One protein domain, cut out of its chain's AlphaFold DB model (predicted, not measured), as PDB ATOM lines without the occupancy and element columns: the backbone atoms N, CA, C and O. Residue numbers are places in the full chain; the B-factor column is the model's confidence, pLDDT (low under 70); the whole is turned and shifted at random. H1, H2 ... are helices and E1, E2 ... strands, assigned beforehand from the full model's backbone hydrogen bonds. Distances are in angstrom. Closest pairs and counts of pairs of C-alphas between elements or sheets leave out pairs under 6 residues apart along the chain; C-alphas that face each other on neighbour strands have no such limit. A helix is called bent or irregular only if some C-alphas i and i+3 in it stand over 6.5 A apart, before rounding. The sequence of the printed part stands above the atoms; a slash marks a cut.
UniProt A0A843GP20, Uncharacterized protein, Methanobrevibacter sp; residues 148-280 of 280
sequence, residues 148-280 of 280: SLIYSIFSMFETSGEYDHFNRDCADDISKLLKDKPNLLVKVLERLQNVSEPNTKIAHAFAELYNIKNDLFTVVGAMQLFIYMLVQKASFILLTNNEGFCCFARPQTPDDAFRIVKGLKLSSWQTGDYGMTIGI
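What this domain is: This is residues 148 to 280 of the 280 residues of an uncharacterized protein of Methanobrevibacter sp (UniProt A0A843GP20). An elongated helical body has a loose three-helix bundle, H1, H2 and H3, at one end and the hairpin E1 and E2 at the other, with H4, H5 and H6 crossing between them. After H6 a long tail, residues 263 to 280, folds back on itself. The 133 printed residues run H1 H2 H3 H4 H5 E1 E2 H6, mostly helix, with one antiparallel sheet, E1 - E2. The whole is compact, radius of gyration of the C-alphas 14.5 A, spanning 44 by 28 by 26 A.

Where its parts are: H1, residues 148 to 157, begins at C-alpha 148 (132.163, 135.523, 153.752). H2 is 168 to 180, 19.4 A; H3 182 to 192, irregular, with C-alphas 183 and 186 7.3 A apart; H4 200 to 213, 19.7 A; H5 216 to 231, 22.1 A. E1 is 236 to 240 and E2 244 to 249. H6, 254 to 262, ends at C-alpha 262 (144.458, 132.287, 128.917).

How they stand to each other: H1 and H3 touch, closest C-alphas Ile 153 and Val 188, 6.2 A. H2 is close but not clearly touching H1 and H3. H3 touches H4 at a steep tilt of 61 degrees, closest C-alphas Leu 189 and Ala 203, 5.4 A. H5 touches H6, closest C-alphas Ala 222 and Phe 258, 4.7 A. In the hairpin of E1 and E2, N 237 and O 248 are within hydrogen-bond range, 2.9 A. Every O i to N i+4 pair is within range in H4, H5 and H6, but 4 of 6 in H1, 7 of 9 in H2 and 5 of 7 in H3.

The domain as a whole: The C-alphas farthest apart, Glu 158 and Gly 244, are 45.3 A apart. The printed part has no cut, no link between named elements is long, and no printed residue is under 70 in pLDDT.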
ATOM      1  N   SER A 148     133.401 136.301 153.648       88.88
ATOM      2  CA  SER A 148     132.163 135.523 153.752       88.88
ATOM      3  C   SER A 148     131.837 134.762 152.465       88.88
ATOM      4  O   SER A 148     131.321 133.651 152.544       88.88
ATOM      5  N   LEU A 149     132.157 135.308 151.287       90.31
ATOM      6  CA  LEU A 149     131.982 134.624 150.008       90.31
ATOM      7  C   LEU A 149     132.883 133.389 149.932       90.31
ATOM      8  O   LEU A 149     132.376 132.301 149.660       90.31
ATOM      9  N   ILE A 150     134.175 133.531 150.237       92.25
ATOM     10  CA  ILE A 150     135.125 132.407 150.251       92.25
ATOM     11  C   ILE A 150     134.729 131.370 151.301       92.25
ATOM     12  O   ILE A 150     134.573 130.194 150.971       92.25
ATOM     13  N   TYR A 151     134.457 131.804 152.532       92.31
ATOM     14  CA  TYR A 151     133.958 130.934 153.597       92.31
ATOM     15  C   TYR A 151     132.723 130.149 153.150       92.31
ATOM     16  O   TYR A 151     132.638 128.941 153.352       92.31
ATOM     17  N   SER A 152     131.785 130.815 152.475       92.81
ATOM     18  CA  SER A 152     130.567 130.180 151.985       92.81
ATOM     19  C   SER A 152     130.789 129.176 150.852       92.81
ATOM     20  O   SER A 152     129.891 128.387 150.573       92.81
ATOM     21  N   ILE A 153     131.944 129.220 150.179       95.56
ATOM     22  CA  ILE A 153     132.357 128.200 149.213       95.56
ATOM     23  C   ILE A 153     132.899 126.983 149.950       95.56
ATOM     24  O   ILE A 153     132.386 125.886 149.748       95.56
ATOM     25  N   PHE A 154     133.871 127.175 150.842       96.38
ATOM     26  CA  PHE A 154     134.472 126.082 151.610       96.38
ATOM     27  C   PHE A 154     133.458 125.371 152.519       96.38
ATOM     28  O   PHE A 154     133.478 124.143 152.612       96.38
ATOM     29  N   SER A 155     132.493 126.097 153.089       95.50
ATOM     30  CA  SER A 155     131.448 125.496 153.924       95.50
ATOM     31  C   SER A 155     130.522 124.546 153.156       95.50
ATOM     32  O   SER A 155     130.003 123.609 153.757       95.50
ATOM     33  N   MET A 156     130.368 124.695 151.827       96.19
ATOM     34  CA  MET A 156     129.645 123.710 150.999       96.19
ATOM     35  C   MET A 156     130.341 122.344 150.980       96.19
ATOM     36  O   MET A 156     129.697 121.326 150.728       96.19
ATOM     37  N   PHE A 157     131.644 122.321 151.251       96.62
ATOM     38  CA  PHE A 157     132.446 121.110 151.360       96.62
ATOM     39  C   PHE A 157     132.617 120.637 152.808       96.62
ATOM     40  O   PHE A 157     133.258 119.610 153.003       96.62
ATOM     41  N   GLU A 158     132.003 121.317 153.786       94.00
ATOM     42  CA  GLU A 158     132.118 121.040 155.231       94.00
ATOM     43  C   GLU A 158     133.542 121.263 155.775       94.00
ATOM     44  O   GLU A 158     133.988 120.590 156.699       94.00
ATOM     45  N   THR A 159     134.257 122.236 155.206       92.88
ATOM     46  CA  THR A 159     135.593 122.655 155.652       92.88
ATOM     47  C   THR A 159     135.671 124.180 155.799       92.88
ATOM     48  O   THR A 159     134.796 124.915 155.332       92.88
ATOM     49  N   SER A 160     136.724 124.670 156.450       84.50
ATOM     50  CA  SER A 160     137.086 126.085 156.512       84.50
ATOM     51  C   SER A 160     138.292 126.350 155.615       84.50
ATOM     52  O   SER A 160     139.333 125.723 155.785       84.50
ATOM     53  N   GLY A 161     138.163 127.291 154.680       79.81
ATOM     54  CA  GLY A 161     139.310 127.813 153.937       79.81
ATOM     55  C   GLY A 161     140.039 128.892 154.736       79.81
ATOM     56  O   GLY A 161     139.406 129.636 155.483       79.81
ATOM     57  N   GLU A 162     141.350 129.010 154.539       87.56
ATOM     58  CA  GLU A 162     142.193 130.053 155.157       87.56
ATOM     59  C   GLU A 162     142.310 131.318 154.286       87.56
ATOM     60  O   GLU A 162     143.013 132.270 154.619       87.56
ATOM     61  N   TYR A 163     141.627 131.331 153.141       90.75
ATOM     62  CA  TYR A 163     141.766 132.362 152.123       90.75
ATOM     63  C   TYR A 163     140.845 133.558 152.373       90.75
ATOM     64  O   TYR A 163     139.633 133.424 152.546       90.75
ATOM     65  N   ASP A 164     141.418 134.755 152.274       87.88
ATOM     66  CA  ASP A 164     140.680 136.019 152.383       87.88
ATOM     67  C   ASP A 164     140.148 136.537 151.033       87.88
ATOM     68  O   ASP A 164     139.334 137.465 150.978       87.88
ATOM     69  N   HIS A 165     140.625 135.953 149.934       90.81
ATOM     70  CA  HIS A 165     140.369 136.373 148.561       90.81
ATOM     71  C   HIS A 165     140.487 135.185 147.591       90.81
ATOM     72  O   HIS A 165     141.031 134.141 147.945       90.81
ATOM     73  N   PHE A 166     140.001 135.339 146.355       93.31
ATOM     74  CA  PHE A 166     140.096 134.285 145.338       93.31
ATOM     75  C   PHE A 166     141.380 134.450 144.510       93.31
ATOM     76  O   PHE A 166     141.475 135.333 143.652       93.31
ATOM     77  N   ASN A 167     142.377 133.612 144.782       93.75
ATOM     78  CA  ASN A 167     143.642 133.513 144.046       93.75
ATOM     79  C   ASN A 167     143.829 132.096 143.461       93.75
ATOM     80  O   ASN A 167     142.912 131.274 143.513       93.75
ATOM     81  N   ARG A 168     145.005 131.825 142.879       95.56
ATOM     82  CA  ARG A 168     145.323 130.520 142.282       95.56
ATOM     83  C   ARG A 168     145.277 129.392 143.315       95.56
ATOM     84  O   ARG A 168     144.604 128.402 143.062       95.56
ATOM     85  N   ASP A 169     145.897 129.579 144.476       95.88
ATOM     86  CA  ASP A 169     145.955 128.559 145.533       95.88
ATOM     87  C   ASP A 169     144.551 128.215 146.061       95.88
ATOM     88  O   ASP A 169     144.170 127.047 146.138       95.88
ATOM     89  N   CYS A 170     143.723 129.238 146.300       96.12
ATOM     90  CA  CYS A 170     142.319 129.074 146.667       96.12
ATOM     91  C   CYS A 170     141.545 128.293 145.597       96.12
ATOM     92  O   CYS A 170     140.736 127.426 145.933       96.12
ATOM     93  N   ALA A 171     141.758 128.603 144.315       97.25
ATOM     94  CA  ALA A 171     141.107 127.901 143.216       97.25
ATOM     95  C   ALA A 171     141.562 126.436 143.130       97.25
ATOM     96  O   ALA A 171     140.723 125.558 142.946       97.25
ATOM     97  N   ASP A 172     142.855 126.166 143.312       97.12
ATOM     98  CA  ASP A 172     143.417 124.818 143.266       97.12
ATOM     99  C   ASP A 172     142.903 123.953 144.433       97.12
ATOM    100  O   ASP A 172     142.580 122.778 144.237       97.12
ATOM    101  N   ASP A 173     142.738 124.524 145.627       97.31
ATOM    102  CA  ASP A 173     142.139 123.821 146.767       97.31
ATOM    103  C   ASP A 173     140.647 123.539 146.568       97.31
ATOM    104  O   ASP A 173     140.199 122.415 146.809       97.31
ATOM    105  N   ILE A 174     139.882 124.499 146.039       97.69
ATOM    106  CA  ILE A 174     138.488 124.253 145.642       97.69
ATOM    107  C   ILE A 174     138.431 123.154 144.568       97.69
ATOM    108  O   ILE A 174     137.595 122.255 144.648       97.69
ATOM    109  N   SER A 175     139.344 123.170 143.592       97.69
ATOM    110  CA  SER A 175     139.451 122.138 142.557       97.69
ATOM    111  C   SER A 175     139.732 120.745 143.118       97.69
ATOM    112  O   SER A 175     139.185 119.773 142.596       97.69
ATOM    113  N   LYS A 176     140.541 120.616 144.178       97.06
ATOM    114  CA  LYS A 176     140.750 119.332 144.872       97.06
ATOM    115  C   LYS A 176     139.454 118.850 145.523       97.06
ATOM    116  O   LYS A 176     139.054 117.721 145.269       97.06
ATOM    117  N   LEU A 177     138.770 119.717 146.271       97.19
ATOM    118  CA  LEU A 177     137.501 119.388 146.936       97.19
ATOM    119  C   LEU A 177     136.394 118.997 145.938       97.19
ATOM    120  O   LEU A 177     135.571 118.121 146.207       97.19
ATOM    121  N   LEU A 178     136.391 119.610 144.751       97.75
ATOM    122  CA  LEU A 178     135.461 119.283 143.668       97.75
ATOM    123  C   LEU A 178     135.666 117.882 143.078       97.75
ATOM    124  O   LEU A 178     134.739 117.374 142.453       97.75
ATOM    125  N   LYS A 179     136.824 117.235 143.269       95.81
ATOM    126  CA  LYS A 179     137.015 115.837 142.845       95.81
ATOM    127  C   LYS A 179     136.157 114.880 143.671       95.81
ATOM    128  O   LYS A 179     135.597 113.944 143.111       95.81
ATOM    129  N   ASP A 180     136.014 115.162 144.963       96.19
ATOM    130  CA  ASP A 180     135.237 114.333 145.889       96.19
ATOM    131  C   ASP A 180     133.741 114.681 145.856       96.19
ATOM    132  O   ASP A 180     132.886 113.812 146.029       96.19
ATOM    133  N   LYS A 181     133.406 115.955 145.605       97.00
ATOM    134  CA  LYS A 181     132.022 116.459 145.532       97.00
ATOM    135  C   LYS A 181     131.748 117.201 144.201       97.00
ATOM    136  O   LYS A 181     131.439 118.398 144.216       97.00
ATOM    137  N   PRO A 182     131.823 116.531 143.030       96.31
ATOM    138  CA  PRO A 182     131.717 117.182 141.712       96.31
ATOM    139  C   PRO A 182     130.343 117.806 141.439       96.31
ATOM    140  O   PRO A 182     130.224 118.777 140.693       96.31
ATOM    141  N   ASN A 183     129.294 117.305 142.093       96.75
ATOM    142  CA  ASN A 183     127.941 117.857 142.026       96.75
ATOM    143  C   ASN A 183     127.836 119.300 142.566       96.75
ATOM    144  O   ASN A 183     126.836 119.971 142.306       96.75
ATOM    145  N   LEU A 184     128.838 119.792 143.306       98.06
ATOM    146  CA  LEU A 184     128.868 121.162 143.828       98.06
ATOM    147  C   LEU A 184     129.423 122.196 142.839       98.06
ATOM    148  O   LEU A 184     129.249 123.393 143.073       98.06
ATOM    149  N   LEU A 185     130.033 121.771 141.728       98.25
ATOM    150  CA  LEU A 185     130.717 122.648 140.769       98.25
ATOM    151  C   LEU A 185     129.860 123.834 140.310       98.25
ATOM    152  O   LEU A 185     130.306 124.978 140.349       98.25
ATOM    153  N   VAL A 186     128.609 123.579 139.923       98.19
ATOM    154  CA  VAL A 186     127.699 124.632 139.443       98.19
ATOM    155  C   VAL A 186     127.447 125.672 140.536       98.19
ATOM    156  O   VAL A 186     127.572 126.864 140.277       98.19
ATOM    157  N   LYS A 187     127.193 125.239 141.779       97.44
ATOM    158  CA  LYS A 187     126.966 126.145 142.921       97.44
ATOM    159  C   LYS A 187     128.207 126.968 143.267       97.44
ATOM    160  O   LYS A 187     128.094 128.138 143.626       97.44
ATOM    161  N   VAL A 188     129.396 126.370 143.161       97.38
ATOM    162  CA  VAL A 188     130.670 127.087 143.325       97.38
ATOM    163  C   VAL A 188     130.792 128.188 142.273       97.38
ATOM    164  O   VAL A 188     131.041 129.343 142.622       97.38
ATOM    165  N   LEU A 189     130.550 127.861 141.001       97.62
ATOM    166  CA  LEU A 189     130.622 128.837 139.916       97.62
ATOM    167  C   LEU A 189     129.564 129.938 140.055       97.62
ATOM    168  O   LEU A 189     129.902 131.099 139.864       97.62
ATOM    169  N   GLU A 190     128.333 129.634 140.480       95.75
ATOM    170  CA  GLU A 190     127.303 130.647 140.784       95.75
ATOM    171  C   GLU A 190     127.764 131.672 141.833       95.75
ATOM    172  O   GLU A 190     127.526 132.877 141.687       95.75
ATOM    173  N   ARG A 191     128.470 131.231 142.883       93.44
ATOM    174  CA  ARG A 191     129.042 132.157 143.877       93.44
ATOM    175  C   ARG A 191     130.154 133.019 143.273       93.44
ATOM    176  O   ARG A 191     130.237 134.206 143.594       93.44
ATOM    177  N   LEU A 192     130.940 132.458 142.355       94.06
ATOM    178  CA  LEU A 192     132.084 133.110 141.709       94.06
ATOM    179  C   LEU A 192     131.738 133.949 140.462       94.06
ATOM    180  O   LEU A 192     132.632 134.572 139.891       94.06
ATOM    181  N   GLN A 193     130.462 134.045 140.062       92.00
ATOM    182  CA  GLN A 193     130.026 134.865 138.917       92.00
ATOM    183  C   GLN A 193     130.210 136.375 139.082       92.00
ATOM    184  O   GLN A 193     130.103 137.099 138.097       92.00
ATOM    185  N   ASN A 194     130.488 136.858 140.298       85.88
ATOM    186  CA  ASN A 194     130.738 138.279 140.546       85.88
ATOM    187  C   ASN A 194     129.565 139.200 140.107       85.88
ATOM    188  O   ASN A 194     129.750 140.312 139.624       85.88
ATOM    189  N   VAL A 195     128.325 138.737 140.299       90.25
ATOM    190  CA  VAL A 195     127.102 139.527 140.067       90.25
ATOM    191  C   VAL A 195     126.074 139.309 141.169       90.25
ATOM    192  O   VAL A 195     126.021 138.230 141.759       90.25
ATOM    193  N   SER A 196     125.262 140.328 141.455       87.38
ATOM    194  CA  SER A 196     124.233 140.308 142.505       87.38
ATOM    195  C   SER A 196     123.221 139.180 142.302       87.38
ATOM    196  O   SER A 196     122.864 138.503 143.265       87.38
ATOM    197  N   GLU A 197     122.848 138.924 141.045       90.38
ATOM    198  CA  GLU A 197     121.917 137.873 140.622       90.38
ATOM    199  C   GLU A 197     122.642 136.857 139.716       90.38
ATOM    200  O   GLU A 197     122.757 137.076 138.506       90.38
ATOM    201  N   PRO A 198     123.189 135.760 140.277       92.00
ATOM    202  CA  PRO A 198     123.866 134.732 139.492       92.00
ATOM    203  C   PRO A 198     122.939 134.052 138.484       92.00
ATOM    204  O   PRO A 198     121.781 133.757 138.769       92.00
ATOM    205  N   ASN A 199     123.481 133.734 137.313       95.69
ATOM    206  CA  ASN A 199     122.778 133.039 136.246       95.69
ATOM    207  C   ASN A 199     123.202 131.566 136.178       95.69
ATOM    208  O   ASN A 199     124.280 131.237 135.676       95.69
ATOM    209  N   THR A 200     122.329 130.662 136.616       96.88
ATOM    210  CA  THR A 200     122.587 129.213 136.633       96.88
ATOM    211  C   THR A 200     122.953 128.643 135.257       96.88
ATOM    212  O   THR A 200     123.814 127.771 135.167       96.88
ATOM    213  N   LYS A 201     122.386 129.160 134.154       97.38
ATOM    214  CA  LYS A 201     122.731 128.691 132.797       97.38
ATOM    215  C   LYS A 201     124.182 129.011 132.436       97.38
ATOM    216  O   LYS A 201     124.858 128.177 131.841       97.38
ATOM    217  N   ILE A 202     124.669 130.192 132.825       97.50
ATOM    218  CA  ILE A 202     126.081 130.557 132.647       97.50
ATOM    219  C   ILE A 202     126.963 129.643 133.510       97.50
ATOM    220  O   ILE A 202     127.937 129.097 133.000       97.50
ATOM    221  N   ALA A 203     126.597 129.398 134.775       97.94
ATOM    222  CA  ALA A 203     127.355 128.490 135.642       97.94
ATOM    223  C   ALA A 203     127.465 127.074 135.057       97.94
ATOM    224  O   ALA A 203     128.550 126.501 135.079       97.94
ATOM    225  N   HIS A 204     126.385 126.528 134.490       98.44
ATOM    226  CA  HIS A 204     126.419 125.227 133.814       98.44
ATOM    227  C   HIS A 204     127.386 125.209 132.627       98.44
ATOM    228  O   HIS A 204     128.226 124.317 132.541       98.44
ATOM    229  N   ALA A 205     127.326 126.216 131.755       98.31
ATOM    230  CA  ALA A 205     128.200 126.282 130.587       98.31
ATOM    231  C   ALA A 205     129.693 126.364 130.976       98.31
ATOM    232  O   ALA A 205     130.550 125.745 130.347       98.31
ATOM    233  N   PHE A 206     130.022 127.089 132.050       98.50
ATOM    234  CA  PHE A 206     131.394 127.153 132.568       98.50
ATOM    235  C   PHE A 206     131.789 125.927 133.410       98.50
ATOM    236  O   PHE A 206     132.975 125.606 133.481       98.50
ATOM    237  N   ALA A 207     130.832 125.194 133.986       98.44
ATOM    238  CA  ALA A 207     131.079 123.903 134.628       98.44
ATOM    239  C   ALA A 207     131.513 122.848 133.599       98.44
ATOM    240  O   ALA A 207     132.492 122.135 133.814       98.44
ATOM    241  N   GLU A 208     130.837 122.791 132.448       98.25
ATOM    242  CA  GLU A 208     131.240 121.940 131.321       98.25
ATOM    243  C   GLU A 208     132.648 122.293 130.834       98.25
ATOM    244  O   GLU A 208     133.485 121.409 130.647       98.25
ATOM    245  N   LEU A 209     132.945 123.590 130.709       98.44
ATOM    246  CA  LEU A 209     134.279 124.048 130.342       98.44
ATOM    247  C   LEU A 209     135.340 123.631 131.372       98.44
ATOM    248  O   LEU A 209     136.415 123.173 130.984       98.44
ATOM    249  N   TYR A 210     135.049 123.752 132.671       98.44
ATOM    250  CA  TYR A 210     135.950 123.299 133.732       98.44
ATOM    251  C   TYR A 210     136.249 121.804 133.635       98.44
ATOM    252  O   TYR A 210     137.413 121.425 133.721       98.44
ATOM    253  N   ASN A 211     135.247 120.967 133.365       97.25
ATOM    254  CA  ASN A 211     135.451 119.525 133.207       97.25
ATOM    255  C   ASN A 211     136.402 119.178 132.046       97.25
ATOM    256  O   ASN A 211     137.059 118.142 132.083       97.25
ATOM    257  N   ILE A 212     136.500 120.045 131.031       97.25
ATOM    258  CA  ILE A 212     137.400 119.870 129.883       97.25
ATOM    259  C   ILE A 212     138.792 120.449 130.166       97.25
ATOM    260  O   ILE A 212     139.801 119.836 129.822       97.25
ATOM    261  N   LYS A 213     138.865 121.661 130.728       97.12
ATOM    262  CA  LYS A 213     140.129 122.408 130.871       97.12
ATOM    263  C   LYS A 213     140.858 122.124 132.183       97.12
ATOM    264  O   LYS A 213     142.070 122.300 132.230       97.12
ATOM    265  N   ASN A 214     140.128 121.712 133.220       96.00
ATOM    266  CA  ASN A 214     140.619 121.439 134.571       96.00
ATOM    267  C   ASN A 214     141.473 122.581 135.166       96.00
ATOM    268  O   ASN A 214     142.498 122.345 135.800       96.00
ATOM    269  N   ASP A 215     141.055 123.830 134.938       97.00
ATOM    270  CA  ASP A 215     141.690 125.037 135.483       97.00
ATOM    271  C   ASP A 215     140.612 125.989 136.014       97.00
ATOM    272  O   ASP A 215     140.055 126.797 135.266       97.00
ATOM    273  N   LEU A 216     140.271 125.867 137.303       97.69
ATOM    274  CA  LEU A 216     139.190 126.654 137.901       97.69
ATOM    275  C   LEU A 216     139.506 128.153 137.896       97.69
ATOM    276  O   LEU A 216     138.614 128.958 137.641       97.69
ATOM    277  N   PHE A 217     140.760 128.533 138.139       96.94
ATOM    278  CA  PHE A 217     141.158 129.937 138.205       96.94
ATOM    279  C   PHE A 217     140.949 130.638 136.859       96.94
ATOM    280  O   PHE A 217     140.291 131.678 136.784       96.94
ATOM    281  N   THR A 218     141.435 130.033 135.772       96.88
ATOM    282  CA  THR A 218     141.256 130.576 134.421       96.88
ATOM    283  C   THR A 218     139.800 130.485 133.961       96.88
ATOM    284  O   THR A 218     139.315 131.415 133.317       96.88
ATOM    285  N   VAL A 219     139.064 129.426 134.325       97.75
ATOM    286  CA  VAL A 219     137.618 129.311 134.047       97.75
ATOM    287  C   VAL A 219     136.830 130.436 134.713       97.75
ATOM    288  O   VAL A 219     135.965 131.030 134.070       97.75
ATOM    289  N   VAL A 220     137.134 130.772 135.967       96.31
ATOM    290  CA  VAL A 220     136.470 131.875 136.674       96.31
ATOM    291  C   VAL A 220     136.812 133.217 136.030       96.31
ATOM    292  O   VAL A 220     135.901 134.007 135.789       96.31
ATOM    293  N   GLY A 221     138.071 133.457 135.652       95.19
ATOM    294  CA  GLY A 221     138.441 134.664 134.901       95.19
ATOM    295  C   GLY A 221     137.714 134.776 133.553       95.19
ATOM    296  O   GLY A 221     137.202 135.840 133.204       95.19
ATOM    297  N   ALA A 222     137.589 133.666 132.819       96.69
ATOM    298  CA  ALA A 222     136.834 133.589 131.568       96.69
ATOM    299  C   ALA A 222     135.338 133.867 131.772       96.69
ATOM    300  O   ALA A 222     134.733 134.622 131.010       96.69
ATOM    301  N   MET A 223     134.754 133.306 132.831       97.00
ATOM    302  CA  MET A 223     133.365 133.543 133.218       97.00
ATOM    303  C   MET A 223     133.125 135.016 133.552       97.00
ATOM    304  O   MET A 223     132.148 135.595 133.078       97.00
ATOM    305  N   GLN A 224     134.037 135.647 134.297       94.00
ATOM    306  CA  GLN A 224     133.952 137.073 134.603       94.00
ATOM    307  C   GLN A 224     134.054 137.939 133.346       94.00
ATOM    308  O   GLN A 224     133.256 138.860 133.197       94.00
ATOM    309  N   LEU A 225     134.955 137.629 132.404       94.44
ATOM    310  CA  LEU A 225     135.040 138.357 131.131       94.44
ATOM    311  C   LEU A 225     133.737 138.226 130.331       94.44
ATOM    312  O   LEU A 225     133.225 139.210 129.797       94.44
ATOM    313  N   PHE A 226     133.194 137.011 130.253       96.12
ATOM    314  CA  PHE A 226     131.963 136.730 129.522       96.12
ATOM    315  C   PHE A 226     130.775 137.514 130.094       96.12
ATOM    316  O   PHE A 226     130.070 138.200 129.354       96.12
ATOM    317  N   ILE A 227     130.591 137.470 131.417       94.56
ATOM    318  CA  ILE A 227     129.539 138.217 132.116       94.56
ATOM    319  C   ILE A 227     129.751 139.724 131.964       94.56
ATOM    320  O   ILE A 227     128.799 140.430 131.631       94.56
ATOM    321  N   TYR A 228     130.984 140.209 132.137       93.00
ATOM    322  CA  TYR A 228     131.324 141.622 131.991       93.00
ATOM    323  C   TYR A 228     130.856 142.173 130.643       93.00
ATOM    324  O   TYR A 228     130.085 143.132 130.584       93.00
ATOM    325  N   MET A 229     131.246 141.511 129.555       93.69
ATOM    326  CA  MET A 229     130.902 141.941 128.201       93.69
ATOM    327  C   MET A 229     129.395 141.884 127.916       93.69
ATOM    328  O   MET A 229     128.879 142.705 127.154       93.69
ATOM    329  N   LEU A 230     128.673 140.937 128.525       92.44
ATOM    330  CA  LEU A 230     127.213 140.866 128.431       92.44
ATOM    331  C   LEU A 230     126.535 142.021 129.169       92.44
ATOM    332  O   LEU A 230     125.657 142.670 128.601       92.44
ATOM    333  N   VAL A 231     126.955 142.292 130.406       90.56
ATOM    334  CA  VAL A 231     126.392 143.354 131.250       90.56
ATOM    335  C   VAL A 231     126.644 144.730 130.637       90.56
ATOM    336  O   VAL A 231     125.703 145.513 130.516       90.56
ATOM    337  N   GLN A 232     127.872 144.998 130.176       86.94
ATOM    338  CA  GLN A 232     128.209 146.262 129.507       86.94
ATOM    339  C   GLN A 232     127.619 146.381 128.097       86.94
ATOM    340  O   GLN A 232     127.697 147.435 127.472       86.94
ATOM    341  N   LYS A 233     127.028 145.303 127.559       90.69
ATOM    342  CA  LYS A 233     126.528 145.233 126.173       90.69
ATOM    343  C   LYS A 233     127.610 145.597 125.145       90.69
ATOM    344  O   LYS A 233     127.312 146.063 124.044       90.69
ATOM    345  N   ALA A 234     128.865 145.342 125.500       89.75
ATOM    346  CA  ALA A 234     130.024 145.667 124.696       89.75
ATOM    347  C   ALA A 234     130.236 144.614 123.611       89.75
ATOM    348  O   ALA A 234     130.117 143.412 123.846       89.75
ATOM    349  N   SER A 235     130.556 145.060 122.401       93.44
ATOM    350  CA  SER A 235     130.897 144.169 121.286       93.44
ATOM    351  C   SER A 235     132.388 143.880 121.202       93.44
ATOM    352  O   SER A 235     132.770 142.884 120.589       93.44
ATOM    353  N   PHE A 236     133.214 144.726 121.812       91.94
ATOM    354  CA  PHE A 236     134.665 144.613 121.810       91.94
ATOM    355  C   PHE A 236     135.245 145.054 123.144       91.94
ATOM    356  O   PHE A 236     134.654 145.893 123.821       91.94
ATOM    357  N   ILE A 237     136.407 144.510 123.482       89.81
ATOM    358  CA  ILE A 237     137.209 144.922 124.626       89.81
ATOM    359  C   ILE A 237     138.650 145.127 124.181       89.81
ATOM    360  O   ILE A 237     139.269 144.222 123.618       89.81
ATOM    361  N   LEU A 238     139.169 146.323 124.425       88.31
ATOM    362  CA  LEU A 238     140.566 146.669 124.238       88.31
ATOM    363  C   LEU A 238     141.246 146.685 125.602       88.31
ATOM    364  O   LEU A 238     140.800 147.356 126.532       88.31
ATOM    365  N   LEU A 239     142.323 145.919 125.703       86.06
ATOM    366  CA  LEU A 239     143.171 145.840 126.883       86.06
ATOM    367  C   LEU A 239     144.477 146.571 126.587       86.06
ATOM    368  O   LEU A 239     144.964 146.499 125.459       86.06
ATOM    369  N   THR A 240     145.049 147.252 127.577       81.75
ATOM    370  CA  THR A 240     146.318 147.979 127.432       81.75
ATOM    371  C   THR A 240     147.260 147.718 128.595       81.75
ATOM    372  O   THR A 240     146.847 147.473 129.731       81.75
ATOM    373  N   ASN A 241     148.557 147.802 128.312       79.94
ATOM    374  CA  ASN A 241     149.610 147.884 129.314       79.94
ATOM    375  C   ASN A 241     150.691 148.887 128.859       79.94
ATOM    376  O   ASN A 241     150.521 149.620 127.886       79.94
ATOM    377  N   ASN A 242     151.821 148.930 129.562       78.31
ATOM    378  CA  ASN A 242     152.917 149.846 129.225       78.31
ATOM    379  C   ASN A 242     153.642 149.493 127.912       78.31
ATOM    380  O   ASN A 242     154.371 150.326 127.386       78.31
ATOM    381  N   GLU A 243     153.464 148.283 127.388       83.12
ATOM    382  CA  GLU A 243     154.154 147.770 126.199       83.12
ATOM    383  C   GLU A 243     153.293 147.882 124.934       83.12
ATOM    384  O   GLU A 243     153.822 148.073 123.836       83.12
ATOM    385  N   GLY A 244     151.969 147.787 125.075       85.81
ATOM    386  CA  GLY A 244     151.051 147.809 123.948       85.81
ATOM    387  C   GLY A 244     149.594 147.565 124.323       85.81
ATOM    388  O   GLY A 244     149.164 147.760 125.465       85.81
ATOM    389  N   PHE A 245     148.830 147.115 123.334       87.50
ATOM    390  CA  PHE A 245     147.420 146.780 123.480       87.50
ATOM    391  C   PHE A 245     147.029 145.576 122.629       87.50
ATOM    392  O   PHE A 245     147.661 145.260 121.623       87.50
ATOM    393  N   CYS A 246     145.925 144.943 123.001       90.62
ATOM    394  CA  CYS A 246     145.239 143.949 122.187       90.62
ATOM    395  C   CYS A 246     143.733 144.201 122.243       90.62
ATOM    396  O   CYS A 246     143.222 144.761 123.216       90.62
ATOM    397  N   CYS A 247     143.008 143.779 121.212       91.38
ATOM    398  CA  CYS A 247     141.563 143.965 121.145       91.38
ATOM    399  C   CYS A 247     140.877 142.654 120.791       91.38
ATOM    400  O   CYS A 247     141.273 141.976 119.843       91.38
ATOM    401  N   PHE A 248     139.817 142.324 121.520       94.00
ATOM    402  CA  PHE A 248     139.032 141.117 121.317       94.00
ATOM    403  C   PHE A 248     137.577 141.464 121.036       94.00
ATOM    404  O   PHE A 248     137.006 142.367 121.647       94.00
ATOM    405  N   ALA A 249     136.953 140.716 120.128       95.00
ATOM    406  CA  ALA A 249     135.501 140.709 120.029       95.00
ATOM    407  C   ALA A 249     134.895 140.065 121.284       95.00
ATOM    408  O   ALA A 249     135.519 139.219 121.931       95.00
ATOM    409  N   ARG A 250     133.654 140.434 121.610       95.38
ATOM    410  CA  ARG A 250     132.889 139.802 122.686       95.38
ATOM    411  C   ARG A 250     132.880 138.279 122.486       95.38
ATOM    412  O   ARG A 250     132.433 137.832 121.423       95.38
ATOM    413  N   PRO A 251     133.271 137.481 123.495       96.62
ATOM    414  CA  PRO A 251     133.198 136.027 123.392       96.62
ATOM    415  C   PRO A 251     131.747 135.582 123.168       96.62
ATOM    416  O   PRO A 251     130.831 136.104 123.807       96.62
ATOM    417  N   GLN A 252     131.514 134.660 122.230       96.19
ATOM    418  CA  GLN A 252     130.176 134.101 121.985       96.19
ATOM    419  C   GLN A 252     129.963 132.797 122.759       96.19
ATOM    420  O   GLN A 252     128.825 132.430 123.045       96.19
ATOM    421  N   THR A 253     131.050 132.137 123.158       97.50
ATOM    422  CA  THR A 253     131.038 130.898 123.940       97.50
ATOM    423  C   THR A 253     131.974 130.975 125.159       97.50
ATOM    424  O   THR A 253     132.881 131.815 125.189       97.50
ATOM    425  N   PRO A 254     131.808 130.085 126.160       97.94
ATOM    426  CA  PRO A 254     132.768 129.947 127.257       97.94
ATOM    427  C   PRO A 254     134.203 129.654 126.791       97.94
ATOM    428  O   PRO A 254     135.151 130.189 127.365       97.94
ATOM    429  N   ASP A 255     134.380 128.846 125.737       97.81
ATOM    430  CA  ASP A 255     135.712 128.526 125.205       97.81
ATOM    431  C   ASP A 255     136.378 129.749 124.550       97.81
ATOM    432  O   ASP A 255     137.573 129.962 124.744       97.81
ATOM    433  N   ASP A 256     135.617 130.618 123.866       97.25
ATOM    434  CA  ASP A 256     136.142 131.900 123.363       97.25
ATOM    435  C   ASP A 256     136.684 132.760 124.507       97.25
ATOM    436  O   ASP A 256     137.803 133.269 124.434       97.25
ATOM    437  N   ALA A 257     135.903 132.895 125.584       97.19
ATOM    438  CA  ALA A 257     136.295 133.684 126.746       97.19
ATOM    439  C   ALA A 257     137.558 133.115 127.404       97.19
ATOM    440  O   ALA A 257     138.459 133.865 127.773       97.19
ATOM    441  N   PHE A 258     137.656 131.789 127.497       97.56
ATOM    442  CA  PHE A 258     138.822 131.109 128.049       97.56
ATOM    443  C   PHE A 258     140.063 131.277 127.183       97.56
ATOM    444  O   PHE A 258     141.143 131.507 127.720       97.56
ATOM    445  N   ARG A 259     139.933 131.214 125.853       95.62
ATOM    446  CA  ARG A 259     141.052 131.467 124.934       95.62
ATOM    447  C   ARG A 259     141.592 132.887 125.072       95.62
ATOM    448  O   ARG A 259     142.807 133.048 125.109       95.62
ATOM    449  N   ILE A 260     140.708 133.879 125.203       94.12
ATOM    450  CA  ILE A 260     141.106 135.267 125.472       94.12
ATOM    451  C   ILE A 260     141.848 135.332 126.808       94.12
ATOM    452  O   ILE A 260     143.004 135.733 126.854       94.12
ATOM    453  N   VAL A 261     141.210 134.874 127.885       93.56
ATOM    454  CA  VAL A 261     141.735 135.002 129.247       93.56
ATOM    455  C   VAL A 261     143.037 134.229 129.471       93.56
ATOM    456  O   VAL A 261     143.916 134.712 130.176       93.56
ATOM    457  N   LYS A 262     143.215 133.068 128.839       91.94
ATOM    458  CA  LYS A 262     144.458 132.287 128.917       91.94
ATOM    459  C   LYS A 262     145.664 133.027 128.323       91.94
ATOM    460  O   LYS A 262     146.789 132.769 128.739       91.94
ATOM    461  N   GLY A 263     145.439 133.915 127.353       85.69
ATOM    462  CA  GLY A 263     146.482 134.759 126.766       85.69
ATOM    463  C   GLY A 263     146.818 136.004 127.591       85.69
ATOM    464  O   GLY A 263     147.641 136.799 127.152       85.69
ATOM    465  N   LEU A 264     146.173 136.190 128.747       88.50
ATOM    466  CA  LEU A 264     146.274 137.382 129.581       88.50
ATOM    467  C   LEU A 264     146.858 137.054 130.956       88.50
ATOM    468  O   LEU A 264     146.774 135.931 131.457       88.50
ATOM    469  N   LYS A 265     147.404 138.076 131.611       87.88
ATOM    470  CA  LYS A 265     147.800 138.028 133.018       87.88
ATOM    471  C   LYS A 265     146.568 138.228 133.893       87.88
ATOM    472  O   LYS A 265     146.058 139.339 134.035       87.88
ATOM    473  N   LEU A 266     146.102 137.141 134.493       87.94
ATOM    474  CA  LEU A 266     145.049 137.161 135.503       87.94
ATOM    475  C   LEU A 266     145.640 137.359 136.896       87.94
ATOM    476  O   LEU A 266     146.517 136.605 137.309       87.94
ATOM    477  N   SER A 267     145.113 138.330 137.638       87.12
ATOM    478  CA  SER A 267     145.425 138.510 139.061       87.12
ATOM    479  C   SER A 267     144.269 138.046 139.949       87.12
ATOM    480  O   SER A 267     143.152 137.821 139.481       87.12
ATOM    481  N   SER A 268     144.531 137.907 141.249       86.19
ATOM    482  CA  SER A 268     143.519 137.557 142.251       86.19
ATOM    483  C   SER A 268     142.335 138.529 142.262       86.19
ATOM    484  O   SER A 268     142.514 139.725 142.035       86.19
ATOM    485  N   TRP A 269     141.152 138.043 142.632       88.94
ATOM    486  CA  TRP A 269     140.023 138.892 143.016       88.94
ATOM    487  C   TRP A 269     140.157 139.233 144.506       88.94
ATOM    488  O   TRP A 269     139.822 138.398 145.348       88.94
ATOM    489  N   GLN A 270     140.718 140.406 144.826       86.75
ATOM    490  CA  GLN A 270     141.076 140.796 146.197       86.75
ATOM    491  C   GLN A 270     139.861 141.243 147.012       86.75
ATOM    492  O   GLN A 270     138.859 141.694 146.465       86.75
ATOM    493  N   THR A 271     139.943 141.140 148.339       84.19
ATOM    494  CA  THR A 271     138.895 141.636 149.242       84.19
ATOM    495  C   THR A 271     138.605 143.119 148.980       84.19
ATOM    496  O   THR A 271     139.519 143.938 148.973       84.19
ATOM    497  N   GLY A 272     137.331 143.470 148.800       80.88
ATOM    498  CA  GLY A 272     136.892 144.832 148.472       80.88
ATOM    499  C   GLY A 272     136.818 145.134 146.971       80.88
ATOM    500  O   GLY A 272     136.105 146.063 146.586       80.88
ATOM    501  N   ASP A 273     137.451 144.322 146.117       82.06
ATOM    502  CA  ASP A 273     137.345 144.470 144.667       82.06
ATOM    503  C   ASP A 273     136.029 143.905 144.141       82.06
ATOM    504  O   ASP A 273     135.479 142.929 144.654       82.06
ATOM    505  N   TYR A 274     135.563 144.477 143.036       80.69
ATOM    506  CA  TYR A 274     134.372 144.038 142.308       80.69
ATOM    507  C   TYR A 274     134.702 143.119 141.125       80.69
ATOM    508  O   TYR A 274     133.875 142.977 140.232       80.69
ATOM    509  N   GLY A 275     135.914 142.557 141.049       83.19
ATOM    510  CA  GLY A 275     136.284 141.526 140.074       83.19
ATOM    511  C   GLY A 275     137.778 141.243 140.003       83.19
ATOM    512  O   GLY A 275     138.573 141.879 140.690       83.19
ATOM    513  N   MET A 276     138.161 140.275 139.167       86.75
ATOM    514  CA  MET A 276     139.564 139.983 138.874       86.75
ATOM    515  C   MET A 276     140.181 141.111 138.043       86.75
ATOM    516  O   MET A 276     139.550 141.643 137.121       86.75
ATOM    517  N   THR A 277     141.431 141.453 138.355       82.69
ATOM    518  CA  THR A 277     142.240 142.326 137.497       82.69
ATOM    519  C   THR A 277     142.782 141.517 136.327       82.69
ATOM    520  O   THR A 277     143.281 140.401 136.512       82.69
ATOM    521  N   ILE A 278     142.686 142.095 135.131       80.69
ATOM    522  CA  ILE A 278     143.236 141.523 133.903       80.69
ATOM    523  C   ILE A 278     144.294 142.459 133.327       80.69
ATOM    524  O   ILE A 278     144.119 143.674 133.310       80.69
ATOM    525  N   GLY A 279     145.391 141.883 132.852       74.38
ATOM    526  CA  GLY A 279     146.457 142.596 132.160       74.38
ATOM    527  C   GLY A 279     146.964 141.801 130.964       74.38
ATOM    528  O   GLY A 279     146.645 140.623 130.815       74.38
ATOM    529  N   ILE A 280     147.760 142.449 130.118       77.44
ATOM    530  CA  ILE A 280     148.490 141.802 129.018       77.44
ATOM    531  C   ILE A 280     149.905 141.454 129.487       77.44
ATOM    532  O   ILE A 280     150.542 142.284 130.185       77.44
TER     533      ILE A 280